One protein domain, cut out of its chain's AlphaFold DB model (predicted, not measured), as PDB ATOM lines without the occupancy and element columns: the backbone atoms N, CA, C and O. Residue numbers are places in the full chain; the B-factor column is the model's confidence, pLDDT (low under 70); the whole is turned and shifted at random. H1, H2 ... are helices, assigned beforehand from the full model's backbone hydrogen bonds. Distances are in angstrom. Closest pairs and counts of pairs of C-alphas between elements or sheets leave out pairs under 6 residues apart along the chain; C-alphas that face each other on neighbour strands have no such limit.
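Overview. This is residues 2 to 138 of the 339 residues of an uncharacterized protein of Sphingomonas oligophenolica (UniProt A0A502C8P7). A long helical hairpin, H3 and H4 side by side, has H2 packed on H4 and H5 on H3, with H6 beyond H5. The 137 printed residues hold six named helices, H1 to H6 in order, and no named strand: all helix. It is compact, with radius of gyration of the C-alphas 14.8 A and spans 47 by 34 by 26 A.

Along the chain. H1, residues 2 to 7, begins at C-alpha 2 (-15.155, 18.971, 10.207). H2 is residues 16 to 21, H3 42 to 61 (28.4 A), H4 67 to 92 (37.4 A), H5 108 to 115. H6, 126 to 138, ends at C-alpha 138 (-52.207, 24.349, 4.673).

Arrangement. H2 touches residues 83 to 91 of H4; closest C-alphas Val 20 and Ala 84, 4.6 A. H3 and H4 touch at a shallow tilt of 16 degrees, opposite ways; closest C-alphas Ala 59 and Ala 67, 4.9 A. H5 touches residues 42 to 47 of H3; closest C-alphas Trp 43 and Ser 110, 5.2 A. H5 and H6, a hairpin, only just touch, with 3 pairs of C-alphas within 8 A. H1 is close to H4 but not clearly touching, 7.9 A between C-alphas 2 and 73. Every O i to N i+4 pair is within hydrogen-bond range in H1, H3, H4 and H6; H2 has 0 of 2 and H5 1 of 4, but 2 of 3 and 5 of 5 O i to N i+3 pairs.

Size, cuts and confidence. The farthest C-alphas, Pro 65 and Gln 138, are 48.7 A apart. Links H2 to H3 and H4 to H5 are long. The printed part has no cut; no printed residue is under pLDDT 70.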
ATOM      1  N   GLU A   2     -15.928  18.472  11.374       94.69
ATOM      2  CA  GLU A   2     -15.155  18.971  10.207       94.69
ATOM      3  C   GLU A   2     -14.635  17.871   9.275       94.69
ATOM      4  O   GLU A   2     -14.849  17.943   8.072       94.69
ATOM      5  N   ALA A   3     -14.024  16.812   9.813       95.81
ATOM      6  CA  ALA A   3     -13.553  15.697   8.989       95.81
ATOM      7  C   ALA A   3     -14.686  14.997   8.207       95.81
ATOM      8  O   ALA A   3     -14.457  14.526   7.099       95.81
ATOM      9  N   GLN A   4     -15.900  14.956   8.766       95.62
ATOM     10  CA  GLN A   4     -17.079  14.381   8.109       95.62
ATOM     11  C   GLN A   4     -17.606  15.314   7.015       95.62
ATOM     12  O   GLN A   4     -17.878  14.865   5.916       95.62
ATOM     13  N   ARG A   5     -17.675  16.626   7.263       95.31
ATOM     14  CA  ARG A   5     -18.036  17.597   6.219       95.31
ATOM     15  C   ARG A   5     -17.061  17.539   5.037       95.31
ATOM     16  O   ARG A   5     -17.464  17.560   3.879       95.31
ATOM     17  N   GLN A   6     -15.761  17.431   5.320       95.81
ATOM     18  CA  GLN A   6     -14.726  17.334   4.287       95.81
ATOM     19  C   GLN A   6     -14.824  16.050   3.454       95.81
ATOM     20  O   GLN A   6     -14.463  16.087   2.278       95.81
ATOM     21  N   SER A   7     -15.342  14.940   4.002       96.44
ATOM     22  CA  SER A   7     -15.540  13.719   3.206       96.44
ATOM     23  C   SER A   7     -16.575  13.898   2.098       96.44
ATOM     24  O   SER A   7     -16.495  13.202   1.093       96.44
ATOM     25  N   GLU A   8     -17.482  14.868   2.235       97.38
ATOM     26  CA  GLU A   8     -18.501  15.186   1.231       97.38
ATOM     27  C   GLU A   8     -18.072  16.292   0.255       97.38
ATOM     28  O   GLU A   8     -18.798  16.610  -0.692       97.38
ATOM     29  N   ARG A   9     -16.872  16.869   0.422       95.69
ATOM     30  CA  ARG A   9     -16.302  17.888  -0.481       95.69
ATOM     31  C   ARG A   9     -15.475  17.268  -1.608       95.69
ATOM     32  O   ARG A   9     -14.360  17.705  -1.891       95.69
ATOM     33  N   THR A  10     -16.022  16.266  -2.287       95.19
ATOM     34  CA  THR A  10     -15.345  15.555  -3.386       95.19
ATOM     35  C   THR A  10     -15.664  16.163  -4.758       95.19
ATOM     36  O   THR A  10     -16.689  16.831  -4.908       95.19
ATOM     37  N   PRO A  11     -14.824  15.935  -5.788       94.56
ATOM     38  CA  PRO A  11     -15.160  16.292  -7.167       94.56
ATOM     39  C   PRO A  11     -16.475  15.664  -7.650       94.56
ATOM     40  O   PRO A  11     -17.246  16.332  -8.333       94.56
ATOM     41  N   ASP A  12     -16.762  14.427  -7.240       92.06
ATOM     42  CA  ASP A  12     -17.980  13.703  -7.625       92.06
ATOM     43  C   ASP A  12     -19.241  14.368  -7.075       92.06
ATOM     44  O   ASP A  12     -20.252  14.453  -7.766       92.06
ATOM     45  N   ASN A  13     -19.177  14.899  -5.851       94.44
ATOM     46  CA  ASN A  13     -20.293  15.627  -5.259       94.44
ATOM     47  C   ASN A  13     -20.465  17.034  -5.852       94.44
ATOM     48  O   ASN A  13     -21.400  17.712  -5.469       94.44
ATOM     49  N   ARG A  14     -19.631  17.513  -6.786       91.06
ATOM     50  CA  ARG A  14     -19.815  18.845  -7.408       91.06
ATOM     51  C   ARG A  14     -20.712  18.848  -8.643       91.06
ATOM     52  O   ARG A  14     -21.020  19.925  -9.149       91.06
ATOM     53  N   VAL A  15     -21.069  17.681  -9.176       87.69
ATOM     54  CA  VAL A  15     -21.673  17.565 -10.509       87.69
ATOM     55  C   VAL A  15     -22.953  16.735 -10.502       87.69
ATOM     56  O   VAL A  15     -23.076  15.754  -9.770       87.69
ATOM     57  N   GLY A  16     -23.891  17.124 -11.370       88.69
ATOM     58  CA  GLY A  16     -25.152  16.413 -11.592       88.69
ATOM     59  C   GLY A  16     -25.965  16.217 -10.312       88.69
ATOM     60  O   GLY A  16     -25.962  17.068  -9.424       88.69
ATOM     61  N   ASP A  17     -26.613  15.060 -10.211       89.25
ATOM     62  CA  ASP A  17     -27.532  14.725  -9.115       89.25
ATOM     63  C   ASP A  17     -26.838  14.629  -7.747       89.25
ATOM     64  O   ASP A  17     -27.488  14.723  -6.711       89.25
ATOM     65  N   ARG A  18     -25.505  14.488  -7.715       92.06
ATOM     66  CA  ARG A  18     -24.725  14.425  -6.467       92.06
ATOM     67  C   ARG A  18     -24.450  15.795  -5.849       92.06
ATOM     68  O   ARG A  18     -24.045  15.855  -4.688       92.06
ATOM     69  N   ALA A  19     -24.704  16.883  -6.584       94.31
ATOM     70  CA  ALA A  19     -24.534  18.257  -6.103       94.31
ATOM     71  C   ALA A  19     -25.325  18.553  -4.819       94.31
ATOM     72  O   ALA A  19     -24.921  19.400  -4.026       94.31
ATOM     73  N   VAL A  20     -26.410  17.812  -4.582       95.88
ATOM     74  CA  VAL A  20     -27.255  17.925  -3.385       95.88
ATOM     75  C   VAL A  20     -26.537  17.573  -2.077       95.88
ATOM     76  O   VAL A  20     -27.030  17.947  -1.019       95.88
ATOM     77  N   GLY A  21     -25.405  16.862  -2.129       96.25
ATOM     78  CA  GLY A  21     -24.625  16.457  -0.953       96.25
ATOM     79  C   GLY A  21     -23.299  17.204  -0.776       96.25
ATOM     80  O   GLY A  21     -22.562  16.911   0.163       96.25
ATOM     81  N   TYR A  22     -22.941  18.134  -1.671       97.50
ATOM     82  CA  TYR A  22     -21.621  18.771  -1.636       97.50
ATOM     83  C   TYR A  22     -21.393  19.568  -0.353       97.50
ATOM     84  O   TYR A  22     -22.083  20.550  -0.095       97.50
ATOM     85  N   GLY A  23     -20.371  19.188   0.416       96.25
ATOM     86  CA  GLY A  23     -19.997  19.912   1.632       96.25
ATOM     87  C   GLY A  23     -21.030  19.861   2.754       96.25
ATOM     88  O   GLY A  23     -20.905  20.639   3.697       96.25
ATOM     89  N   LEU A  24     -22.005  18.951   2.665       97.94
ATOM     90  CA  LEU A  24     -22.943  18.651   3.740       97.94
ATOM     91  C   LEU A  24     -22.340  17.678   4.760       97.94
ATOM     92  O   LEU A  24     -21.244  17.141   4.573       97.94
ATOM     93  N   MET A  25     -23.050  17.444   5.857       98.06
ATOM     94  CA  MET A  25     -22.785  16.292   6.707       98.06
ATOM     95  C   MET A  25     -23.109  14.992   5.943       98.06
ATOM     96  O   MET A  25     -24.048  14.970   5.146       98.06
ATOM     97  N   PRO A  26     -22.357  13.895   6.165       96.75
ATOM     98  CA  PRO A  26     -22.630  12.617   5.515       96.75
ATOM     99  C   PRO A  26     -24.056  12.120   5.784       96.75
ATOM    100  O   PRO A  26     -24.605  12.404   6.855       96.75
ATOM    101  N   PRO A  27     -24.634  11.329   4.865       96.19
ATOM    102  CA  PRO A  27     -26.015  10.898   4.979       96.19
ATOM    103  C   PRO A  27     -26.236  10.049   6.236       96.19
ATOM    104  O   PRO A  27     -25.421   9.192   6.590       96.19
ATOM    105  N   SER A  28     -27.366  10.273   6.900       95.50
ATOM    106  CA  SER A  28     -27.723   9.621   8.161       95.50
ATOM    107  C   SER A  28     -29.206   9.230   8.176       95.50
ATOM    108  O   SER A  28     -29.983   9.655   7.322       95.50
ATOM    109  N   ILE A  29     -29.621   8.408   9.145       93.38
ATOM    110  CA  ILE A  29     -31.045   8.083   9.339       93.38
ATOM    111  C   ILE A  29     -31.852   9.237   9.960       93.38
ATOM    112  O   ILE A  29     -33.056   9.068  10.094       93.38
ATOM    113  N   SER A  30     -31.174  10.326  10.364       88.44
ATOM    114  CA  SER A  30     -31.619  11.600  10.964       88.44
ATOM    115  C   SER A  30     -32.949  11.573  11.709       88.44
ATOM    116  O   SER A  30     -33.982  11.318  11.103       88.44
ATOM    117  N   HIS A  31     -32.941  11.899  13.010       78.00
ATOM    118  CA  HIS A  31     -34.149  12.010  13.856       78.00
ATOM    119  C   HIS A  31     -35.164  10.854  13.681       78.00
ATOM    120  O   HIS A  31     -36.357  11.026  13.907       78.00
ATOM    121  N   GLU A  32     -34.668   9.685  13.262       77.94
ATOM    122  CA  GLU A  32     -35.422   8.473  12.913       77.94
ATOM    123  C   GLU A  32     -36.359   8.594  11.690       77.94
ATOM    124  O   GLU A  32     -37.040   7.631  11.334       77.94
ATOM    125  N   GLY A  33     -36.333   9.727  10.978       82.56
ATOM    126  CA  GLY A  33     -37.158   9.997   9.798       82.56
ATOM    127  C   GLY A  33     -36.720   9.259   8.528       82.56
ATOM    128  O   GLY A  33     -37.548   8.992   7.656       82.56
ATOM    129  N   TYR A  34     -35.447   8.853   8.434       92.00
ATOM    130  CA  TYR A  34     -34.855   8.233   7.238       92.00
ATOM    131  C   TYR A  34     -34.335   6.808   7.481       92.00
ATOM    132  O   TYR A  34     -33.302   6.391   6.958       92.00
ATOM    133  N   SER A  35     -35.064   6.023   8.277       88.12
ATOM    134  CA  SER A  35     -34.709   4.631   8.602       88.12
ATOM    135  C   SER A  35     -34.685   3.679   7.395       88.12
ATOM    136  O   SER A  35     -34.015   2.647   7.445       88.12
ATOM    137  N   SER A  36     -35.381   4.012   6.304       90.31
ATOM    138  CA  SER A  36     -35.406   3.211   5.072       90.31
ATOM    139  C   SER A  36     -34.104   3.303   4.269       90.31
ATOM    140  O   SER A  36     -33.686   2.308   3.675       90.31
ATOM    141  N   ALA A  37     -33.460   4.472   4.256       93.56
ATOM    142  CA  ALA A  37     -32.162   4.712   3.634       93.56
ATOM    143  C   ALA A  37     -31.570   6.033   4.161       93.56
ATOM    144  O   ALA A  37     -32.290   7.031   4.126       93.56
ATOM    145  N   PRO A  38     -30.285   6.080   4.575       95.75
ATOM    146  CA  PRO A  38     -29.642   7.316   5.023       95.75
ATOM    147  C   PRO A  38     -29.724   8.444   3.988       95.75
ATOM    148  O   PRO A  38     -29.488   8.206   2.804       95.75
ATOM    149  N   GLN A  39     -30.008   9.667   4.441       97.12
ATOM    150  CA  GLN A  39     -30.175  10.853   3.594       97.12
ATOM    151  C   GLN A  39     -29.325  12.029   4.071       97.12
ATOM    152  O   GLN A  39     -28.994  12.134   5.252       97.12
ATOM    153  N   TYR A  40     -29.024  12.944   3.148       97.31
ATOM    154  CA  TYR A  40     -28.470  14.270   3.448       97.31
ATOM    155  C   TYR A  40     -29.563  15.161   4.052       97.31
ATOM    156  O   TYR A  40     -30.284  15.858   3.335       97.31
ATOM    157  N   SER A  41     -29.738  15.041   5.366       97.62
ATOM    158  CA  SER A  41     -30.799  15.686   6.137       97.62
ATOM    159  C   SER A  41     -30.425  17.109   6.538       97.62
ATOM    160  O   SER A  41     -29.463  17.316   7.281       97.62
ATOM    161  N   LEU A  42     -31.260  18.085   6.165       97.62
ATOM    162  CA  LEU A  42     -31.056  19.470   6.586       97.62
ATOM    163  C   LEU A  42     -31.191  19.650   8.101       97.62
ATOM    164  O   LEU A  42     -30.614  20.586   8.653       97.62
ATOM    165  N   TRP A  43     -31.908  18.758   8.795       96.62
ATOM    166  CA  TRP A  43     -31.916  18.735  10.260       96.62
ATOM    167  C   TRP A  43     -30.492  18.600  10.810       96.62
ATOM    168  O   TRP A  43     -30.066  19.409  11.636       96.62
ATOM    169  N   ASP A  44     -29.746  17.607  10.322       97.38
ATOM    170  CA  ASP A  44     -28.384  17.328  10.778       97.38
ATOM    171  C   ASP A  44     -27.451  18.489  10.414       97.38
ATOM    172  O   ASP A  44     -26.637  18.916  11.237       97.38
ATOM    173  N   ASP A  45     -27.607  19.040   9.208       97.88
ATOM    174  CA  ASP A  45     -26.785  20.144   8.720       97.88
ATOM    175  C   ASP A  45     -27.005  21.445   9.504       97.88
ATOM    176  O   ASP A  45     -26.037  22.102   9.893       97.88
ATOM    177  N   PHE A  46     -28.252  21.820   9.813       97.75
ATOM    178  CA  PHE A  46     -28.520  23.024  10.607       97.75
ATOM    179  C   PHE A  46     -28.090  22.869  12.074       97.75
ATOM    180  O   PHE A  46     -27.595  23.832  12.675       97.75
ATOM    181  N   TRP A  47     -28.185  21.666  12.651       97.44
ATOM    182  CA  TRP A  47     -27.592  21.385  13.963       97.44
ATOM    183  C   TRP A  47     -26.063  21.445  13.930       97.44
ATOM    184  O   TRP A  47     -25.452  22.031  14.827       97.44
ATOM    185  N   ALA A  48     -25.430  20.913  12.883       97.75
ATOM    186  CA  ALA A  48     -23.990  21.033  12.698       97.75
ATOM    187  C   ALA A  48     -23.566  22.504  12.541       97.75
ATOM    188  O   ALA A  48     -22.588  22.930  13.158       97.75
ATOM    189  N   LEU A  49     -24.333  23.312  11.803       97.88
ATOM    190  CA  LEU A  49     -24.066  24.740  11.628       97.88
ATOM    191  C   LEU A  49     -24.169  25.497  12.957       97.88
ATOM    192  O   LEU A  49     -23.322  26.343  13.251       97.88
ATOM    193  N   THR A  50     -25.160  25.153  13.780       96.69
ATOM    194  CA  THR A  50     -25.280  25.667  15.153       96.69
ATOM    195  C   THR A  50     -24.034  25.306  15.969       96.69
ATOM    196  O   THR A  50     -23.413  26.180  16.569       96.69
ATOM    197  N   GLY A  51     -23.565  24.056  15.885       97.25
ATOM    198  CA  GLY A  51     -22.322  23.626  16.531       97.25
ATOM    199  C   GLY A  51     -21.083  24.412  16.080       97.25
ATOM    200  O   GLY A  51     -20.257  24.785  16.913       97.25
ATOM    201  N   TYR A  52     -20.954  24.729  14.787       97.19
ATOM    202  CA  TYR A  52     -19.883  25.601  14.289       97.19
ATOM    203  C   TYR A  52     -19.976  27.029  14.842       97.19
ATOM    204  O   TYR A  52     -18.946  27.620  15.176       97.19
ATOM    205  N   LYS A  53     -21.187  27.592  14.932       95.38
ATOM    206  CA  LYS A  53     -21.428  28.929  15.500       95.38
ATOM    207  C   LYS A  53     -20.990  28.990  16.958       95.38
ATOM    208  O   LYS A  53     -20.182  29.854  17.308       95.38
ATOM    209  N   ASP A  54     -21.431  28.029  17.758       95.50
ATOM    210  CA  ASP A  54     -21.108  27.959  19.182       95.50
ATOM    211  C   ASP A  54     -19.620  27.686  19.414       95.50
ATOM    212  O   ASP A  54     -18.997  28.309  20.278       95.50
ATOM    213  N   ALA A  55     -19.004  26.818  18.604       97.00
ATOM    214  CA  ALA A  55     -17.569  26.559  18.672       97.00
ATOM    215  C   ALA A  55     -16.741  27.806  18.319       97.00
ATOM    216  O   ALA A  55     -15.764  28.103  19.008       97.00
ATOM    217  N   ALA A  56     -17.129  28.562  17.284       96.62
ATOM    218  CA  ALA A  56     -16.457  29.808  16.912       96.62
ATOM    219  C   ALA A  56     -16.586  30.870  18.015       96.62
ATOM    220  O   ALA A  56     -15.603  31.539  18.355       96.62
ATOM    221  N   PHE A  57     -17.779  30.998  18.603       94.06
ATOM    222  CA  PHE A  57     -18.031  31.879  19.740       94.06
ATOM    223  C   PHE A  57     -17.164  31.497  20.947       94.06
ATOM    224  O   PHE A  57     -16.400  32.325  21.448       94.06
ATOM    225  N   ALA A  58     -17.204  30.231  21.370       96.88
ATOM    226  CA  ALA A  58     -16.433  29.739  22.507       96.88
ATOM    227  C   ALA A  58     -14.919  29.902  22.293       96.88
ATOM    228  O   ALA A  58     -14.219  30.382  23.186       96.88
ATOM    229  N   ALA A  59     -14.407  29.565  21.104       97.94
ATOM    230  CA  ALA A  59     -12.997  29.733  20.760       97.94
ATOM    231  C   ALA A  59     -12.561  31.205  20.838       97.94
ATOM    232  O   ALA A  59     -11.491  31.497  21.374       97.94
ATOM    233  N   THR A  60     -13.404  32.131  20.370       97.06
ATOM    234  CA  THR A  60     -13.149  33.579  20.448       97.06
ATOM    235  C   THR A  60     -13.101  34.052  21.900       97.06
ATOM    236  O   THR A  60     -12.125  34.675  22.313       97.06
ATOM    237  N   MET A  61     -14.109  33.694  22.702       96.38
ATOM    238  CA  MET A  61     -14.194  34.075  24.117       96.38
ATOM    239  C   MET A  61     -13.036  33.524  24.957       96.38
ATOM    240  O   MET A  61     -12.601  34.158  25.916       96.38
ATOM    241  N   LEU A  62     -12.515  32.353  24.588       98.12
ATOM    242  CA  LEU A  62     -11.393  31.697  25.257       98.12
ATOM    243  C   LEU A  62     -10.019  32.079  24.674       98.12
ATOM    244  O   LEU A  62      -9.011  31.502  25.093       98.12
ATOM    245  N   GLY A  63      -9.956  32.999  23.703       97.81
ATOM    246  CA  GLY A  63      -8.705  33.439  23.074       97.81
ATOM    247  C   GLY A  63      -7.945  32.314  22.364       97.81
ATOM    248  O   GLY A  63      -6.715  32.271  22.406       97.81
ATOM    249  N   ARG A  64      -8.663  31.353  21.776       98.44
ATOM    250  CA  ARG A  64      -8.073  30.186  21.114       98.44
ATOM    251  C   ARG A  64      -7.564  30.535  19.708       98.44
ATOM    252  O   ARG A  64      -8.278  31.212  18.965       98.44
ATOM    253  N   PRO A  65      -6.367  30.064  19.305       97.88
ATOM    254  CA  PRO A  65      -5.784  30.399  18.003       97.88
ATOM    255  C   PRO A  65      -6.611  29.881  16.815       97.88
ATOM    256  O   PRO A  65      -6.576  30.462  15.732       97.88
ATOM    257  N   GLU A  66      -7.387  28.813  17.002       97.25
ATOM    258  CA  GLU A  66      -8.234  28.218  15.971       97.25
ATOM    259  C   GLU A  66      -9.543  28.978  15.698       97.25
ATOM    260  O   GLU A  66     -10.226  28.648  14.726       97.25
ATOM    261  N   ALA A  67      -9.888  30.010  16.482       98.06
ATOM    262  CA  ALA A  67     -11.168  30.724  16.377       98.06
ATOM    263  C   ALA A  67     -11.470  31.215  14.948       98.06
ATOM    264  O   ALA A  67     -12.550  30.962  14.413       98.06
ATOM    265  N   GLY A  68     -10.487  31.838  14.288       98.06
ATOM    266  CA  GLY A  68     -10.636  32.314  12.908       98.06
ATOM    267  C   GLY A  68     -10.797  31.185  11.882       98.06
ATOM    268  O   GLY A  68     -11.502  31.344  10.886       98.06
ATOM    269  N   THR A  69     -10.190  30.021  12.126       98.00
ATOM    270  CA  THR A  69     -10.355  28.843  11.262       98.00
ATOM    271  C   THR A  69     -11.745  28.235  11.421       98.00
ATOM    272  O   THR A  69     -12.388  27.956  10.411       98.00
ATOM    273  N   ILE A  70     -12.245  28.098  12.653       98.19
ATOM    274  CA  ILE A  70     -13.602  27.595  12.912       98.19
ATOM    275  C   ILE A  70     -14.647  28.535  12.292       98.19
ATOM    276  O   ILE A  70     -15.562  28.061  11.623       98.19
ATOM    277  N   ALA A  71     -14.482  29.855  12.436       98.00
ATOM    278  CA  ALA A  71     -15.374  30.840  11.821       98.00
ATOM    279  C   ALA A  71     -15.395  30.739  10.284       98.00
ATOM    280  O   ALA A  71     -16.462  30.781   9.679       98.00
ATOM    281  N   ARG A  72     -14.242  30.520   9.642       98.00
ATOM    282  CA  ARG A  72     -14.188  30.295   8.189       98.00
ATOM    283  C   ARG A  72     -14.905  29.005   7.777       98.00
ATOM    284  O   ARG A  72     -15.606  29.010   6.773       98.00
ATOM    285  N   HIS A  73     -14.739  27.914   8.528       97.88
ATOM    286  CA  HIS A  73     -15.435  26.652   8.239       97.88
ATOM    287  C   HIS A  73     -16.950  26.783   8.418       97.88
ATOM    288  O   HIS A  73     -17.699  26.281   7.586       97.88
ATOM    289  N   ARG A  74     -17.395  27.510   9.452       97.56
ATOM    290  CA  ARG A  74     -18.803  27.881   9.652       97.56
ATOM    291  C   ARG A  74     -19.370  28.583   8.418       97.56
ATOM    292  O   ARG A  74     -20.428  28.197   7.934       97.56
ATOM    293  N   ASP A  75     -18.679  29.613   7.930       97.44
ATOM    294  CA  ASP A  75     -19.163  30.435   6.816       97.44
ATOM    295  C   ASP A  75     -19.185  29.649   5.499       97.44
ATOM    296  O   ASP A  75     -20.144  29.758   4.732       97.44
ATOM    297  N   GLU A  76     -18.166  28.813   5.264       97.88
ATOM    298  CA  GLU A  76     -18.131  27.890   4.126       97.88
ATOM    299  C   GLU A  76     -19.298  26.898   4.191       97.88
ATOM    300  O   GLU A  76     -20.037  26.763   3.219       97.88
ATOM    301  N   PHE A  77     -19.526  26.279   5.351       98.38
ATOM    302  CA  PHE A  77     -20.593  25.300   5.536       98.38
ATOM    303  C   PHE A  77     -21.992  25.904   5.371       98.38
ATOM    304  O   PHE A  77     -22.840  25.326   4.699       98.38
ATOM    305  N   ALA A  78     -22.228  27.108   5.898       97.75
ATOM    306  CA  ALA A  78     -23.480  27.825   5.663       97.75
ATOM    307  C   ALA A  78     -23.711  28.094   4.162       97.75
ATOM    308  O   ALA A  78     -24.840  28.026   3.675       97.75
ATOM    309  N   GLY A  79     -22.641  28.396   3.416       97.69
ATOM    310  CA  GLY A  79     -22.681  28.527   1.960       97.69
ATOM    311  C   GLY A  79     -23.031  27.217   1.253       97.69
ATOM    312  O   GLY A  79     -23.899  27.219   0.380       97.69
ATOM    313  N   ASP A  80     -22.402  26.115   1.666       98.06
ATOM    314  CA  ASP A  80     -22.642  24.776   1.120       98.06
ATOM    315  C   ASP A  80     -24.102  24.336   1.322       98.06
ATOM    316  O   ASP A  80     -24.744  23.905   0.366       98.06
ATOM    317  N   ILE A  81     -24.674  24.548   2.517       98.31
ATOM    318  CA  ILE A  81     -26.088  24.248   2.812       98.31
ATOM    319  C   ILE A  81     -27.023  24.971   1.837       98.31
ATOM    320  O   ILE A  81     -27.913  24.362   1.244       98.31
ATOM    321  N   ARG A  82     -26.816  26.276   1.623       98.19
ATOM    322  CA  ARG A  82     -27.652  27.065   0.702       98.19
ATOM    323  C   ARG A  82     -27.523  26.592  -0.744       98.19
ATOM    324  O   ARG A  82     -28.526  26.520  -1.453       98.19
ATOM    325  N   ALA A  83     -26.310  26.250  -1.172       97.31
ATOM    326  CA  ALA A  83     -26.070  25.703  -2.502       97.31
ATOM    327  C   ALA A  83     -26.752  24.337  -2.688       97.31
ATOM    328  O   ALA A  83     -27.374  24.104  -3.723       97.31
ATOM    329  N   ALA A  84     -26.701  23.470  -1.675       98.00
ATOM    330  CA  ALA A  84     -27.345  22.163  -1.697       98.00
ATOM    331  C   ALA A  84     -28.879  22.256  -1.714       98.00
ATOM    332  O   ALA A  84     -29.523  21.522  -2.465       98.00
ATOM    333  N   ILE A  85     -29.470  23.198  -0.965       98.38
ATOM    334  CA  ILE A  85     -30.910  23.501  -1.041       98.38
ATOM    335  C   ILE A  85     -31.285  23.892  -2.473       98.38
ATOM    336  O   ILE A  85     -32.217  23.322  -3.030       98.38
ATOM    337  N   HIS A  86     -30.538  24.807  -3.099       97.25
ATOM    338  CA  HIS A  86     -30.796  25.225  -4.481       97.25
ATOM    339  C   HIS A  86     -30.622  24.078  -5.496       97.25
ATOM    340  O   HIS A  86     -31.398  23.948  -6.446       97.25
ATOM    341  N   ALA A  87     -29.598  23.237  -5.321       97.44
ATOM    342  CA  ALA A  87     -29.395  22.059  -6.159       97.44
ATOM    343  C   ALA A  87     -30.574  21.084  -6.035       97.44
ATOM    344  O   ALA A  87     -31.073  20.597  -7.047       97.44
ATOM    345  N   SER A  88     -31.056  20.856  -4.812       97.88
ATOM    346  CA  SER A  88     -32.204  19.993  -4.540       97.88
ATOM    347  C   SER A  88     -33.496  20.547  -5.141       97.88
ATOM    348  O   SER A  88     -34.191  19.834  -5.862       97.88
ATOM    349  N   THR A  89     -33.794  21.836  -4.945       98.06
ATOM    350  CA  THR A  89     -35.010  22.449  -5.504       98.06
ATOM    351  C   THR A  89     -35.033  22.394  -7.026       98.06
ATOM    352  O   THR A  89     -36.061  22.068  -7.617       98.06
ATOM    353  N   THR A  90     -33.882  22.627  -7.660       96.56
ATOM    354  CA  THR A  90     -33.728  22.507  -9.114       96.56
ATOM    355  C   THR A  90     -33.875  21.057  -9.579       96.56
ATOM    356  O   THR A  90     -34.610  20.796 -10.528       96.56
ATOM    357  N   GLY A  91     -33.199  20.114  -8.916       96.31
ATOM    358  CA  GLY A  91     -33.182  18.701  -9.305       96.31
ATOM    359  C   GLY A  91     -34.539  18.012  -9.157       96.31
ATOM    360  O   GLY A  91     -34.945  17.261 -10.040       96.31
ATOM    361  N   PHE A  92     -35.269  18.307  -8.079       97.38
ATOM    362  CA  PHE A  92     -36.592  17.733  -7.815       97.38
ATOM    363  C   PHE A  92     -37.753  18.566  -8.376       97.38
ATOM    364  O   PHE A  92     -38.895  18.107  -8.350       97.38
ATOM    365  N   GLY A  93     -37.493  19.776  -8.880       97.44
ATOM    366  CA  GLY A  93     -38.535  20.676  -9.382       97.44
ATOM    367  C   GLY A  93     -39.518  21.118  -8.292       97.44
ATOM    368  O   GLY A  93     -40.719  21.206  -8.546       97.44
ATOM    369  N   ILE A  94     -39.015  21.359  -7.080       98.38
ATOM    370  CA  ILE A  94     -39.807  21.766  -5.909       98.38
ATOM    371  C   ILE A  94     -39.569  23.238  -5.564       98.38
ATOM    372  O   ILE A  94     -38.509  23.799  -5.826       98.38
ATOM    373  N   ASP A  95     -40.564  23.861  -4.939       98.12
ATOM    374  CA  ASP A  95     -40.586  25.284  -4.589       98.12
ATOM    375  C   ASP A  95     -40.513  25.537  -3.074       98.12
ATOM    376  O   ASP A  95     -40.828  26.630  -2.607       98.12
ATOM    377  N   PHE A  96     -40.101  24.534  -2.299       98.56
ATOM    378  CA  PHE A  96     -39.950  24.582  -0.845       98.56
ATOM    379  C   PHE A  96     -38.576  24.040  -0.426       98.56
ATOM    380  O   PHE A  96     -37.897  23.371  -1.202       98.56
ATOM    381  N   ILE A  97     -38.162  24.327   0.810       98.62
ATOM    382  CA  ILE A  97     -36.935  23.785   1.402       98.62
ATOM    383  C   ILE A  97     -37.187  22.312   1.753       98.62
ATOM    384  O   ILE A  97     -38.110  22.037   2.526       98.62
ATOM    385  N   PRO A  98     -36.416  21.368   1.190       98.00
ATOM    386  CA  PRO A  98     -36.636  19.950   1.439       98.00
ATOM    387  C   PRO A  98     -36.228  19.551   2.864       98.00
ATOM    388  O   PRO A  98     -35.390  20.210   3.469       98.00
ATOM    389  N   GLY A  99     -36.774  18.456   3.392       97.12
ATOM    390  CA  GLY A  99     -36.289  17.849   4.638       97.12
ATOM    391  C   GLY A  99     -34.876  17.292   4.465       97.12
ATOM    392  O   GLY A  99     -33.963  17.623   5.223       97.12
ATOM    393  N   ALA A 100     -34.682  16.534   3.389       97.81
ATOM    394  CA  ALA A 100     -33.397  16.063   2.915       97.81
ATOM    395  C   ALA A 100     -33.145  16.517   1.475       97.81
ATOM    396  O   ALA A 100     -33.947  16.289   0.564       97.81
ATOM    397  N   THR A 101     -31.968  17.090   1.230       97.81
ATOM    398  CA  THR A 101     -31.586  17.588  -0.102       97.81
ATOM    399  C   THR A 101     -31.510  16.474  -1.147       97.81
ATOM    400  O   THR A 101     -31.670  16.730  -2.338       97.81
ATOM    401  N   SER A 102     -31.314  15.235  -0.702       96.62
ATOM    402  CA  SER A 102     -31.224  14.028  -1.533       96.62
ATOM    403  C   SER A 102     -32.566  13.372  -1.853       96.62
ATOM    404  O   SER A 102     -32.596  12.505  -2.723       96.62
ATOM    405  N   LEU A 103     -33.664  13.781  -1.204       96.38
ATOM    406  CA  LEU A 103     -35.008  13.254  -1.479       96.38
ATOM    407  C   LEU A 103     -35.977  14.289  -2.044       96.38
ATOM    408  O   LEU A 103     -36.960  13.901  -2.674       96.38
ATOM    409  N   GLY A 104     -35.754  15.581  -1.785       96.44
ATOM    410  CA  GLY A 104     -36.733  16.609  -2.139       96.44
ATOM    411  C   GLY A 104     -38.048  16.476  -1.353       96.44
ATOM    412  O   GLY A 104     -39.095  16.951  -1.797       96.44
ATOM    413  N   ASP A 105     -38.025  15.777  -0.216       97.00
ATOM    414  CA  ASP A 105     -39.186  15.499   0.623       97.00
ATOM    415  C   ASP A 105     -39.611  16.731   1.427       97.00
ATOM    416  O   ASP A 105     -38.834  17.649   1.672       97.00
ATOM    417  N   PHE A 106     -40.874  16.770   1.847       96.81
ATOM    418  CA  PHE A 106     -41.405  17.904   2.597       96.81
ATOM    419  C   PHE A 106     -41.331  17.673   4.109       96.81
ATOM    420  O   PHE A 106     -42.126  16.904   4.658       96.81
ATOM    421  N   ASP A 107     -40.468  18.434   4.785       95.56
ATOM    422  CA  ASP A 107     -40.401  18.496   6.245       95.56
ATOM    423  C   ASP A 107     -40.133  19.926   6.759       95.56
ATOM    424  O   ASP A 107     -39.011  20.342   7.073       95.56
ATOM    425  N   ALA A 108     -41.209  20.705   6.886       96.38
ATOM    426  CA  ALA A 108     -41.139  22.043   7.470       96.38
ATOM    427  C   ALA A 108     -40.727  22.029   8.954       96.38
ATOM    428  O   ALA A 108     -40.147  23.000   9.438       96.38
ATOM    429  N   THR A 109     -40.998  20.933   9.672       93.38
ATOM    430  CA  THR A 109     -40.656  20.785  11.091       93.38
ATOM    431  C   THR A 109     -39.143  20.679  11.252       93.38
ATOM    432  O   THR A 109     -38.580  21.344  12.119       93.38
ATOM    433  N   SER A 110     -38.452  19.956  10.370       93.19
ATOM    434  CA  SER A 110     -36.987  19.999  10.338       93.19
ATOM    435  C   SER A 110     -36.438  21.357   9.907       93.19
ATOM    436  O   SER A 110     -35.496  21.874  10.511       93.19
ATOM    437  N   THR A 111     -37.094  22.003   8.940       96.62
ATOM    438  CA  THR A 111     -36.696  23.333   8.448       96.62
ATOM    439  C   THR A 111     -36.711  24.407   9.546       96.62
ATOM    440  O   THR A 111     -35.966  25.383   9.456       96.62
ATOM    441  N   THR A 112     -37.490  24.255  10.627       96.50
ATOM    442  CA  THR A 112     -37.496  25.265  11.703       96.50
ATOM    443  C   THR A 112     -36.144  25.435  12.393       96.50
ATOM    444  O   THR A 112     -35.878  26.531  12.881       96.50
ATOM    445  N   ILE A 113     -35.286  24.404  12.393       95.62
ATOM    446  CA  ILE A 113     -33.934  24.470  12.982       95.62
ATOM    447  C   ILE A 113     -33.078  25.514  12.273       95.62
ATOM    448  O   ILE A 113     -32.276  26.187  12.917       95.62
ATOM    449  N   ALA A 114     -33.315  25.725  10.975       95.88
ATOM    450  CA  ALA A 114     -32.671  26.784  10.217       95.88
ATOM    451  C   ALA A 114     -32.966  28.173  10.793       95.88
ATOM    452  O   ALA A 114     -32.106  29.047  10.784       95.88
ATOM    453  N   LEU A 115     -34.181  28.395  11.298       94.62
ATOM    454  CA  LEU A 115     -34.577  29.683  11.867       94.62
ATOM    455  C   LEU A 115     -34.063  29.840  13.295       94.62
ATOM    456  O   LEU A 115     -33.582  30.909  13.660       94.62
ATOM    457  N   ASP A 116     -34.185  28.782  14.087       91.25
ATOM    458  CA  ASP A 116     -33.762  28.716  15.479       91.25
ATOM    459  C   ASP A 116     -33.547  27.242  15.852       91.25
ATOM    460  O   ASP A 116     -34.473  26.444  15.677       91.25
ATOM    461  N   PRO A 117     -32.355  26.856  16.336       91.81
ATOM    462  CA  PRO A 117     -31.274  27.718  16.824       91.81
ATOM    463  C   PRO A 117     -30.300  28.233  15.753       91.81
ATOM    464  O   PRO A 117     -29.461  29.077  16.065       91.81
ATOM    465  N   ALA A 118     -30.374  27.772  14.498       93.81
ATOM    466  CA  ALA A 118     -29.325  28.097  13.534       93.81
ATOM    467  C   ALA A 118     -29.319  29.576  13.118       93.81
ATOM    468  O   ALA A 118     -28.263  30.067  12.748       93.81
ATOM    469  N   GLY A 119     -30.430  30.319  13.190       92.38
ATOM    470  CA  GLY A 119     -30.434  31.764  12.916       92.38
ATOM    471  C   GLY A 119     -30.151  32.143  11.453       92.38
ATOM    472  O   GLY A 119     -29.560  33.184  11.186       92.38
ATOM    473  N   GLU A 120     -30.550  31.306  10.496       93.94
ATOM    474  CA  GLU A 120     -30.324  31.473   9.049       93.94
ATOM    475  C   GLU A 120     -31.496  32.153   8.317       93.94
ATOM    476  O   GLU A 120     -31.556  32.138   7.089       93.94
ATOM    477  N   LEU A 121     -32.430  32.789   9.037       91.94
ATOM    478  CA  LEU A 121     -33.615  33.424   8.437       91.94
ATOM    479  C   LEU A 121     -33.268  34.410   7.303       91.94
ATOM    480  O   LEU A 121     -34.001  34.489   6.322       91.94
ATOM    481  N   THR A 122     -32.180  35.173   7.444       90.25
ATOM    482  CA  THR A 122     -31.711  36.139   6.435       90.25
ATOM    483  C   THR A 122     -30.795  35.523   5.379       90.25
ATOM    484  O   THR A 122     -30.622  36.114   4.316       90.25
ATOM    485  N   GLY A 123     -30.195  34.365   5.669       91.25
ATOM    486  CA  GLY A 123     -29.314  33.653   4.746       91.25
ATOM    487  C   GLY A 123     -30.082  32.801   3.738       91.25
ATOM    488  O   GLY A 123     -29.607  32.595   2.625       91.25
ATOM    489  N   LEU A 124     -31.260  32.306   4.110       95.19
ATOM    490  CA  LEU A 124     -32.091  31.470   3.251       95.19
ATOM    491  C   LEU A 124     -32.909  32.278   2.237       95.19
ATOM    492  O   LEU A 124     -33.284  33.428   2.469       95.19
ATOM    493  N   ASP A 125     -33.243  31.629   1.120       96.94
ATOM    494  CA  ASP A 125     -34.136  32.194   0.113       96.94
ATOM    495  C   ASP A 125     -35.533  32.448   0.707       96.94
ATOM    496  O   ASP A 125     -36.198  31.550   1.239       96.94
ATOM    497  N   ARG A 126     -35.989  33.702   0.613       95.81
ATOM    498  CA  ARG A 126     -37.247  34.135   1.227       95.81
ATOM    499  C   ARG A 126     -38.475  33.499   0.572       95.81
ATOM    500  O   ARG A 126     -39.468  33.279   1.273       95.81
ATOM    501  N   ALA A 127     -38.436  33.230  -0.732       97.88
ATOM    502  CA  ALA A 127     -39.538  32.603  -1.450       97.88
ATOM    503  C   ALA A 127     -39.663  31.126  -1.056       97.88
ATOM    504  O   ALA A 127     -40.763  30.699  -0.701       97.88
ATOM    505  N   LEU A 128     -38.545  30.392  -0.994       98.38
ATOM    506  CA  LEU A 128     -38.535  28.999  -0.526       98.38
ATOM    507  C   LEU A 128     -39.013  28.887   0.924       98.38
ATOM    508  O   LEU A 128     -39.862  28.048   1.230       98.38
ATOM    509  N   LEU A 129     -38.532  29.759   1.818       97.44
ATOM    510  CA  LEU A 129     -39.002  29.819   3.207       97.44
ATOM    511  C   LEU A 129     -40.516  30.045   3.281       97.44
ATOM    512  O   LEU A 129     -41.230  29.304   3.955       97.44
ATOM    513  N   THR A 130     -41.008  31.057   2.565       98.06
ATOM    514  CA  THR A 130     -42.435  31.398   2.532       98.06
ATOM    515  C   THR A 130     -43.262  30.214   2.032       98.06
ATOM    516  O   THR A 130     -44.199  29.807   2.712       98.06
ATOM    517  N   SER A 131     -42.880  29.603   0.908       98.44
ATOM    518  CA  SER A 131     -43.576  28.439   0.345       98.44
ATOM    519  C   SER A 131     -43.595  27.244   1.306       98.44
ATOM    520  O   SER A 131     -44.647  26.640   1.535       98.44
ATOM    521  N   THR A 132     -42.463  26.952   1.956       98.69
ATOM    522  CA  THR A 132     -42.333  25.854   2.930       98.69
ATOM    523  C   THR A 132     -43.351  25.988   4.059       98.69
ATOM    524  O   THR A 132     -44.103  25.056   4.358       98.69
ATOM    525  N   PHE A 133     -43.411  27.169   4.675       98.56
ATOM    526  CA  PHE A 133     -44.298  27.401   5.806       98.56
ATOM    527  C   PHE A 133     -45.750  27.646   5.385       98.56
ATOM    528  O   PHE A 133     -46.655  27.318   6.153       98.56
ATOM    529  N   GLU A 134     -46.011  28.115   4.161       98.50
ATOM    530  CA  GLU A 134     -47.369  28.140   3.608       98.50
ATOM    531  C   GLU A 134     -47.923  26.730   3.401       98.50
ATOM    532  O   GLU A 134     -49.043  26.423   3.819       98.50
ATOM    533  N   ARG A 135     -47.121  25.829   2.831       98.25
ATOM    534  CA  ARG A 135     -47.490  24.418   2.691       98.25
ATOM    535  C   ARG A 135     -47.733  23.772   4.058       98.25
ATOM    536  O   ARG A 135     -48.701  23.026   4.218       98.25
ATOM    537  N   GLN A 136     -46.923  24.101   5.067       97.75
ATOM    538  CA  GLN A 136     -47.144  23.619   6.434       97.75
ATOM    539  C   GLN A 136     -48.440  24.171   7.038       97.75
ATOM    540  O   GLN A 136     -49.209  23.415   7.634       97.75
ATOM    541  N   TRP A 137     -48.724  25.464   6.851       97.88
ATOM    542  CA  TRP A 137     -49.981  26.075   7.285       97.88
ATOM    543  C   TRP A 137     -51.188  25.354   6.681       97.88
ATOM    544  O   TRP A 137     -52.123  25.005   7.406       97.88
ATOM    545  N   GLN A 138     -51.154  25.083   5.373       96.44
ATOM    546  CA  GLN A 138     -52.207  24.349   4.673       96.44
ATOM    547  C   GLN A 138     -52.366  22.927   5.225       96.44
ATOM    548  O   GLN A 138     -53.490  22.520   5.522       96.44
TER     549      GLN A 138